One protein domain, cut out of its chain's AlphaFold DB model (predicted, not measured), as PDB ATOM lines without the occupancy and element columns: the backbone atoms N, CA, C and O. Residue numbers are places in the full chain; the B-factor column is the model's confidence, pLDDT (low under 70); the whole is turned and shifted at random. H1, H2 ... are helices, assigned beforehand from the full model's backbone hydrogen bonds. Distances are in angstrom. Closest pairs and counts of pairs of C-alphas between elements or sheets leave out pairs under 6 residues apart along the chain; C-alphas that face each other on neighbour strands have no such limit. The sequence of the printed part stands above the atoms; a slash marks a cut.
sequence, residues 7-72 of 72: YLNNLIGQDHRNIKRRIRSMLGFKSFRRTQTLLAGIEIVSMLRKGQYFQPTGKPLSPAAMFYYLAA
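This is residues 7 to 72 of the 72 residues of the protein "Transposase" of Xenorhabdus bovienii str. kraussei Quebec (UniProt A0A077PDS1). From the first printed residue, H1 and H2 form the two arms of an open V joined by a short link, and residues 7 to 19 of H1 stick out free. H3 folds back after a long loop to pack on residues 36 to 44 of H2. The 66 printed residues hold three named helices, H1, H2, H3 in order, and no named strand: all helix. The whole is loose, with a radius of gyration of the C-alphas of 14.7 A and spans of 41 by 31 by 19 A.

Start at H1, residues 7 to 25, which is apart from H2, residues 32 to 49, and from H3, residues 63 to 71. H2, with residues 36 to 44 alone, touches H3; look at their closest C-alphas, Thr 37 and Ala 71, 5.0 A apart. They form a helical hairpin, running opposite ways at a steep tilt of 41 degrees. In H1, H2 and H3 every O i to N i+4 pair is within hydrogen-bond range.

Find C-alpha 7 at (14.215, 70.448, 79.455); H1 runs 27.4 A to C-alpha 25. H2 covers 25.7 A. H3 covers 12.1 A, ending at C-alpha 71 at (7.388, 48.233, 100.929).

The farthest C-alphas, Tyr 7 and Gly 58, are 41.6 A apart. The printed part has no cut; the H2 to H3 link, residues 50 to 62, is long. The pLDDT is under 70 at residues 28 to 29 and 54 to 60.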
ATOM      1  N   TYR A   7      14.881  70.185  78.193       75.25
ATOM      2  CA  TYR A   7      14.215  70.448  79.455       75.25
ATOM      3  C   TYR A   7      13.849  69.157  80.202       75.25
ATOM      4  O   TYR A   7      14.254  68.991  81.350       75.25
ATOM      5  N   LEU A   8      13.177  68.205  79.542       73.69
ATOM      6  CA  LEU A   8      12.857  66.902  80.141       73.69
ATOM      7  C   LEU A   8      14.120  66.116  80.508       73.69
ATOM      8  O   LEU A   8      14.203  65.556  81.598       73.69
ATOM      9  N   ASN A   9      15.137  66.137  79.644       77.38
ATOM     10  CA  ASN A   9      16.412  65.478  79.925       77.38
ATOM     11  C   ASN A   9      17.143  66.109  81.118       77.38
ATOM     12  O   ASN A   9      17.736  65.385  81.918       77.38
ATOM     13  N   ASN A  10      17.081  67.434  81.277       82.19
ATOM     14  CA  ASN A  10      17.642  68.102  82.448       82.19
ATOM     15  C   ASN A  10      16.877  67.750  83.728       82.19
ATOM     16  O   ASN A  10      17.520  67.489  84.741       82.19
ATOM     17  N   LEU A  11      15.541  67.704  83.687       81.25
ATOM     18  CA  LEU A  11      14.718  67.357  84.848       81.25
ATOM     19  C   LEU A  11      14.983  65.917  85.306       81.25
ATOM     20  O   LEU A  11      15.311  65.688  86.469       81.25
ATOM     21  N   ILE A  12      14.937  64.962  84.372       81.06
ATOM     22  CA  ILE A  12      15.237  63.546  84.636       81.06
ATOM     23  C   ILE A  12      16.681  63.390  85.135       81.06
ATOM     24  O   ILE A  12      16.944  62.699  86.120       81.06
ATOM     25  N   GLY A  13      17.637  64.065  84.490       84.06
ATOM     26  CA  GLY A  13      19.042  64.036  84.886       84.06
ATOM     27  C   GLY A  13      19.277  64.595  86.290       84.06
ATOM     28  O   GLY A  13      20.071  64.032  87.049       84.06
ATOM     29  N   GLN A  14      18.581  65.672  86.657       85.81
ATOM     30  CA  GLN A  14      18.660  66.290  87.980       85.81
ATOM     31  C   GLN A  14      18.062  65.388  89.061       85.81
ATOM     32  O   GLN A  14      18.676  65.226  90.118       85.81
ATOM     33  N   ASP A  15      16.928  64.751  88.779       80.94
ATOM     34  CA  ASP A  15      16.279  63.841  89.718       80.94
ATOM     35  C   ASP A  15      17.139  62.593  89.974       80.94
ATOM     36  O   ASP A  15      17.470  62.265  91.118       80.94
ATOM     37  N   HIS A  16      17.690  61.998  88.910       86.06
ATOM     38  CA  HIS A  16      18.700  60.944  89.025       86.06
ATOM     39  C   HIS A  16      19.927  61.388  89.837       86.06
ATOM     40  O   HIS A  16      20.479  60.599  90.610       86.06
ATOM     41  N   ARG A  17      20.378  62.644  89.691       86.88
ATOM     42  CA  ARG A  17      21.507  63.196  90.462       86.88
ATOM     43  C   ARG A  17      21.178  63.290  91.950       86.88
ATOM     44  O   ARG A  17      22.023  62.939  92.776       86.88
ATOM     45  N   ASN A  18      19.968  63.725  92.287       83.25
ATOM     46  CA  ASN A  18      19.487  63.815  93.664       83.25
ATOM     47  C   ASN A  18      19.396  62.435  94.321       83.25
ATOM     48  O   ASN A  18      19.897  62.252  95.434       83.25
ATOM     49  N   ILE A  19      18.838  61.453  93.609       79.00
ATOM     50  CA  ILE A  19      18.757  60.062  94.067       79.00
ATOM     51  C   ILE A  19      20.169  59.503  94.295       79.00
ATOM     52  O   ILE A  19      20.485  59.053  95.397       79.00
ATOM     53  N   LYS A  20      21.072  59.624  93.310       81.00
ATOM     54  CA  LYS A  20      22.469  59.168  93.437       81.00
ATOM     55  C   LYS A  20      23.198  59.824  94.609       81.00
ATOM     56  O   LYS A  20      23.958  59.149  95.299       81.00
ATOM     57  N   ARG A  21      22.967  61.116  94.869       83.25
ATOM     58  CA  ARG A  21      23.588  61.839  95.991       83.25
ATOM     59  C   ARG A  21      23.161  61.267  97.345       83.25
ATOM     60  O   ARG A  21      24.024  61.052  98.190       83.25
ATOM     61  N   ARG A  22      21.869  60.974  97.530       77.06
ATOM     62  CA  ARG A  22      21.348  60.347  98.760       77.06
ATOM     63  C   ARG A  22      21.837  58.909  98.932       77.06
ATOM     64  O   ARG A  22      22.210  58.519 100.033       77.06
ATOM     65  N   ILE A  23      21.901  58.141  97.842       75.19
ATOM     66  CA  ILE A  23      22.440  56.772  97.851       75.19
ATOM     67  C   ILE A  23      23.921  56.773  98.251       75.19
ATOM     68  O   ILE A  23      24.348  55.949  99.058       75.19
ATOM     69  N   ARG A  24      24.709  57.718  97.725       78.31
ATOM     70  CA  ARG A  24      26.152  57.806  97.990       78.31
ATOM     71  C   ARG A  24      26.468  58.078  99.460       78.31
ATOM     72  O   ARG A  24      27.403  57.479  99.979       78.31
ATOM     73  N   SER A  25      25.679  58.914 100.144       73.06
ATOM     74  CA  SER A  25      25.829  59.132 101.593       73.06
ATOM     75  C   SER A  25      25.492  57.896 102.433       73.06
ATOM     76  O   SER A  25      25.936  57.801 103.569       73.06
ATOM     77  N   MET A  26      24.742  56.940 101.880       71.50
ATOM     78  CA  MET A  26      24.374  55.685 102.546       71.50
ATOM     79  C   MET A  26      25.316  54.521 102.181       71.50
ATOM     80  O   MET A  26      24.981  53.375 102.452       71.50
ATOM     81  N   LEU A  27      26.475  54.802 101.554       71.81
ATOM     82  CA  LEU A  27      27.415  53.808 100.997       71.81
ATOM     83  C   LEU A  27      26.786  52.866  99.953       71.81
ATOM     84  O   LEU A  27      27.295  51.778  99.685       71.81
ATOM     85  N   GLY A  28      25.697  53.302  99.318       66.31
ATOM     86  CA  GLY A  28      24.917  52.455  98.429       66.31
ATOM     87  C   GLY A  28      23.995  51.491  99.172       66.31
ATOM     88  O   GLY A  28      24.211  51.108 100.319       66.31
ATOM     89  N   PHE A  29      22.940  51.059  98.490       68.81
ATOM     90  CA  PHE A  29      22.083  50.000  99.001       68.81
ATOM     91  C   PHE A  29      22.624  48.650  98.542       68.81
ATOM     92  O   PHE A  29      22.714  48.387  97.347       68.81
ATOM     93  N   LYS A  30      22.949  47.763  99.489       72.81
ATOM     94  CA  LYS A  30      23.399  46.395  99.172       72.81
ATOM     95  C   LYS A  30      22.301  45.514  98.553       72.81
ATOM     96  O   LYS A  30      22.591  44.415  98.101       72.81
ATOM     97  N   SER A  31      21.040  45.948  98.585       79.19
ATOM     98  CA  SER A  31      19.894  45.187  98.085       79.19
ATOM     99  C   SER A  31      18.758  46.124  97.685       79.19
ATOM    100  O   SER A  31      18.434  47.044  98.435       79.19
ATOM    101  N   PHE A  32      18.118  45.836  96.550       77.94
ATOM    102  CA  PHE A  32      16.929  46.549  96.079       77.94
ATOM    103  C   PHE A  32      15.794  46.526  97.108       77.94
ATOM    104  O   PHE A  32      15.188  47.557  97.379       77.94
ATOM    105  N   ARG A  33      15.593  45.387  97.783       81.81
ATOM    106  CA  ARG A  33      14.604  45.255  98.859       81.81
ATOM    107  C   ARG A  33      14.873  46.247  99.994       81.81
ATOM    108  O   ARG A  33      13.951  46.877 100.487       81.81
ATOM    109  N   ARG A  34      16.146  46.453 100.363       82.44
ATOM    110  CA  ARG A  34      16.525  47.451 101.383       82.44
ATOM    111  C   ARG A  34      16.292  48.882 100.902       82.44
ATOM    112  O   ARG A  34      15.851  49.707 101.696       82.44
ATOM    113  N   THR A  35      16.556  49.166  99.625       83.44
ATOM    114  CA  THR A  35      16.226  50.457  99.001       83.44
ATOM    115  C   THR A  35      14.733  50.742  99.101       83.44
ATOM    116  O   THR A  35      14.348  51.811  99.563       83.44
ATOM    117  N   GLN A  36      13.899  49.779  98.708       85.81
ATOM    118  CA  GLN A  36      12.446  49.907  98.691       85.81
ATOM    119  C   GLN A  36      11.887  50.139 100.098       85.81
ATOM    120  O   GLN A  36      11.133  51.083 100.310       85.81
ATOM    121  N   THR A  37      12.347  49.371 101.091       87.62
ATOM    122  CA  THR A  37      11.977  49.570 102.500       87.62
ATOM    123  C   THR A  37      12.367  50.960 103.017       87.62
ATOM    124  O   THR A  37      11.590  51.603 103.722       87.62
ATOM    125  N   LEU A  38      13.559  51.456 102.663       86.69
ATOM    126  CA  LEU A  38      14.000  52.782 103.093       86.69
ATOM    127  C   LEU A  38      13.189  53.900 102.423       86.69
ATOM    128  O   LEU A  38      12.797  54.857 103.088       86.69
ATOM    129  N   LEU A  39      12.925  53.774 101.120       87.38
ATOM    130  CA  LEU A  39      12.098  54.720 100.374       87.38
ATOM    131  C   LEU A  39      10.672  54.762 100.936       87.38
ATOM    132  O   LEU A  39      10.192  55.852 101.231       87.38
ATOM    133  N   ALA A  40      10.058  53.606 101.205       88.38
ATOM    134  CA  ALA A  40       8.744  53.515 101.845       88.38
ATOM    135  C   ALA A  40       8.709  54.231 103.209       88.38
ATOM    136  O   ALA A  40       7.774  54.972 103.504       88.38
ATOM    137  N   GLY A  41       9.755  54.079 104.030       89.38
ATOM    138  CA  GLY A  41       9.866  54.800 105.301       89.38
ATOM    139  C   GLY A  41       9.954  56.323 105.129       89.38
ATOM    140  O   GLY A  41       9.285  57.071 105.844       89.38
ATOM    141  N   ILE A  42      10.745  56.796 104.159       87.56
ATOM    142  CA  ILE A  42      10.867  58.229 103.839       87.56
ATOM    143  C   ILE A  42       9.524  58.794 103.354       87.56
ATOM    144  O   ILE A  42       9.141  59.892 103.762       87.56
ATOM    145  N   GLU A  43       8.814  58.043 102.512       87.88
ATOM    146  CA  GLU A  43       7.506  58.402 101.962       87.88
ATOM    147  C   GLU A  43       6.485  58.650 103.083       87.88
ATOM    148  O   GLU A  43       5.888  59.724 103.151       87.88
ATOM    149  N   ILE A  44       6.362  57.717 104.033       88.88
ATOM    150  CA  ILE A  44       5.401  57.802 105.147       88.88
ATOM    151  C   ILE A  44       5.687  58.996 106.044       88.88
ATOM    152  O   ILE A  44       4.773  59.743 106.391       88.88
ATOM    153  N   VAL A  45       6.954  59.211 106.407       88.50
ATOM    154  CA  VAL A  45       7.339  60.375 107.217       88.50
ATOM    155  C   VAL A  45       7.018  61.669 106.469       88.50
ATOM    156  O   VAL A  45       6.552  62.630 107.080       88.50
ATOM    157  N   SER A  46       7.217  61.708 105.147       87.81
ATOM    158  CA  SER A  46       6.844  62.863 104.326       87.81
ATOM    159  C   SER A  46       5.330  63.087 104.308       87.81
ATOM    160  O   SER A  46       4.888  64.211 104.539       87.81
ATOM    161  N   MET A  47       4.541  62.030 104.096       86.81
ATOM    162  CA  MET A  47       3.078  62.077 104.095       86.81
ATOM    163  C   MET A  47       2.534  62.567 105.439       86.81
ATOM    164  O   MET A  47       1.713  63.480 105.465       86.81
ATOM    165  N   LEU A  48       3.049  62.041 106.555       85.62
ATOM    166  CA  LEU A  48       2.673  62.477 107.902       85.62
ATOM    167  C   LEU A  48       3.022  63.951 108.139       85.62
ATOM    168  O   LEU A  48       2.172  64.717 108.584       85.62
ATOM    169  N   ARG A  49       4.241  64.383 107.781       86.25
ATOM    170  CA  ARG A  49       4.665  65.788 107.931       86.25
ATOM    171  C   ARG A  49       3.849  66.758 107.082       86.25
ATOM    172  O   ARG A  49       3.688  67.906 107.478       86.25
ATOM    173  N   LYS A  50       3.370  66.319 105.917       86.19
ATOM    174  CA  LYS A  50       2.543  67.128 105.010       86.19
ATOM    175  C   LYS A  50       1.045  67.063 105.329       86.19
ATOM    176  O   LYS A  50       0.274  67.726 104.646       86.19
ATOM    177  N   GLY A  51       0.618  66.242 106.295       81.25
ATOM    178  CA  GLY A  51      -0.805  65.949 106.519       81.25
ATOM    179  C   GLY A  51      -1.463  65.177 105.364       81.25
ATOM    180  O   GLY A  51      -2.682  65.086 105.294       81.25
ATOM    181  N   GLN A  52      -0.665  64.608 104.458       79.19
ATOM    182  CA  GLN A  52      -1.090  63.859 103.270       79.19
ATOM    183  C   GLN A  52      -1.154  62.352 103.539       79.19
ATOM    184  O   GLN A  52      -0.934  61.538 102.645       79.19
ATOM    185  N   TYR A  53      -1.407  61.962 104.787       76.69
ATOM    186  CA  TYR A  53      -1.597  60.566 105.145       76.69
ATOM    187  C   TYR A  53      -2.954  60.099 104.605       76.69
ATOM    188  O   TYR A  53      -3.975  60.173 105.288       76.69
ATOM    189  N   PHE A  54      -2.969  59.714 103.328       64.75
ATOM    190  CA  PHE A  54      -4.185  59.378 102.602       64.75
ATOM    191  C   PHE A  54      -4.708  58.027 103.087       64.75
ATOM    192  O   PHE A  54      -4.174  56.969 102.758       64.75
ATOM    193  N   GLN A  55      -5.739  58.075 103.922       64.88
ATOM    194  CA  GLN A  55      -6.441  56.892 104.389       64.88
ATOM    195  C   GLN A  55      -7.521  56.541 103.360       64.88
ATOM    196  O   GLN A  55      -8.331  57.412 103.032       64.88
ATOM    197  N   PRO A  56      -7.573  55.303 102.837       60.00
ATOM    198  CA  PRO A  56      -8.696  54.869 102.024       60.00
ATOM    199  C   PRO A  56      -9.986  55.025 102.832       60.00
ATOM    200  O   PRO A  56     -10.077  54.619 103.996       60.00
ATOM    201  N   THR A  57     -10.971  55.664 102.205       53.03
ATOM    202  CA  THR A  57     -12.251  56.045 102.798       53.03
ATOM    203  C   THR A  57     -12.924  54.807 103.390       53.03
ATOM    204  O   THR A  57     -13.392  53.936 102.662       53.03
ATOM    205  N   GLY A  58     -12.917  54.694 104.719       62.91
ATOM    206  CA  GLY A  58     -13.568  53.604 105.452       62.91
ATOM    207  C   GLY A  58     -12.663  52.792 106.378       62.91
ATOM    208  O   GLY A  58     -13.193  52.149 107.283       62.91
ATOM    209  N   LYS A  59     -11.327  52.833 106.229       66.12
ATOM    210  CA  LYS A  59     -10.395  52.222 107.200       66.12
ATOM    211  C   LYS A  59      -9.103  53.040 107.338       66.12
ATOM    212  O   LYS A  59      -8.287  53.020 106.415       66.12
ATOM    213  N   PRO A  60      -8.858  53.707 108.481       67.94
ATOM    214  CA  PRO A  60      -7.558  54.313 108.741       67.94
ATOM    215  C   PRO A  60      -6.490  53.213 108.778       67.94
ATOM    216  O   PRO A  60      -6.484  52.379 109.685       67.94
ATOM    217  N   LEU A  61      -5.583  53.179 107.795       76.38
ATOM    218  CA  LEU A  61      -4.401  52.323 107.900       76.38
ATOM    219  C   LEU A  61      -3.535  52.842 109.047       76.38
ATOM    220  O   LEU A  61      -3.313  54.048 109.164       76.38
ATOM    221  N   SER A  62      -3.003  51.943 109.872       84.50
ATOM    222  CA  SER A  62      -1.941  52.315 110.805       84.50
ATOM    223  C   SER A  62      -0.673  52.688 110.021       84.50
ATOM    224  O   SER A  62      -0.463  52.152 108.927       84.50
ATOM    225  N   PRO A  63       0.211  53.549 110.560       81.25
ATOM    226  CA  PRO A  63       1.476  53.877 109.900       81.25
ATOM    227  C   PRO A  63       2.298  52.638 109.513       81.25
ATOM    228  O   PRO A  63       2.953  52.622 108.474       81.25
ATOM    229  N   ALA A  64       2.205  51.567 110.307       84.19
ATOM    230  CA  ALA A  64       2.825  50.279 110.007       84.19
ATOM    231  C   ALA A  64       2.161  49.563 108.818       84.19
ATOM    232  O   ALA A  64       2.855  49.017 107.967       84.19
ATOM    233  N   ALA A  65       0.831  49.577 108.719       84.56
ATOM    234  CA  ALA A  65       0.129  48.975 107.588       84.56
ATOM    235  C   ALA A  65       0.449  49.705 106.271       84.56
ATOM    236  O   ALA A  65       0.702  49.055 105.258       84.56
ATOM    237  N   MET A  66       0.520  51.041 106.297       85.00
ATOM    238  CA  MET A  66       0.934  51.839 105.137       85.00
ATOM    239  C   MET A  66       2.381  51.534 104.725       85.00
ATOM    240  O   MET A  66       2.696  51.468 103.539       85.00
ATOM    241  N   PHE A  67       3.257  51.282 105.700       86.69
ATOM    242  CA  PHE A  67       4.631  50.867 105.437       86.69
ATOM    243  C   PHE A  67       4.708  49.546 104.695       86.69
ATOM    244  O   PHE A  67       5.389  49.471 103.677       86.69
ATOM    245  N   TYR A  68       3.983  48.528 105.154       88.12
ATOM    246  CA  TYR A  68       3.964  47.245 104.460       88.12
ATOM    247  C   TYR A  68       3.338  47.341 103.067       88.12
ATOM    248  O   TYR A  68       3.826  46.678 102.164       88.12
ATOM    249  N   TYR A  69       2.331  48.197 102.866       85.12
ATOM    250  CA  TYR A  69       1.750  48.442 101.544       85.12
ATOM    251  C   TYR A  69       2.752  49.065 100.556       85.12
ATOM    252  O   TYR A  69       2.815  48.652  99.404       85.12
ATOM    253  N   LEU A  70       3.555  50.037 101.001       84.38
ATOM    254  CA  LEU A  70       4.550  50.713 100.156       84.38
ATOM    255  C   LEU A  70       5.855  49.918  99.987       84.38
ATOM    256  O   LEU A  70       6.595  50.131  99.027       84.38
ATOM    257  N   ALA A  71       6.173  49.043 100.940       84.00
ATOM    258  CA  ALA A  71       7.388  48.233 100.929       84.00
ATOM    259  C   ALA A  71       7.224  46.871 100.226       84.00
ATOM    260  O   ALA A  71       8.233  46.171 100.088       84.00
ATOM    261  N   ALA A  72       5.995  46.496  99.845       73.00
ATOM    262  CA  ALA A  72       5.651  45.249  99.152       73.00
ATOM    263  C   ALA A  72       6.046  45.253  97.669       73.00
ATOM    264  O   ALA A  72       5.999  46.329  97.031       73.00
TER     265      ALA A  72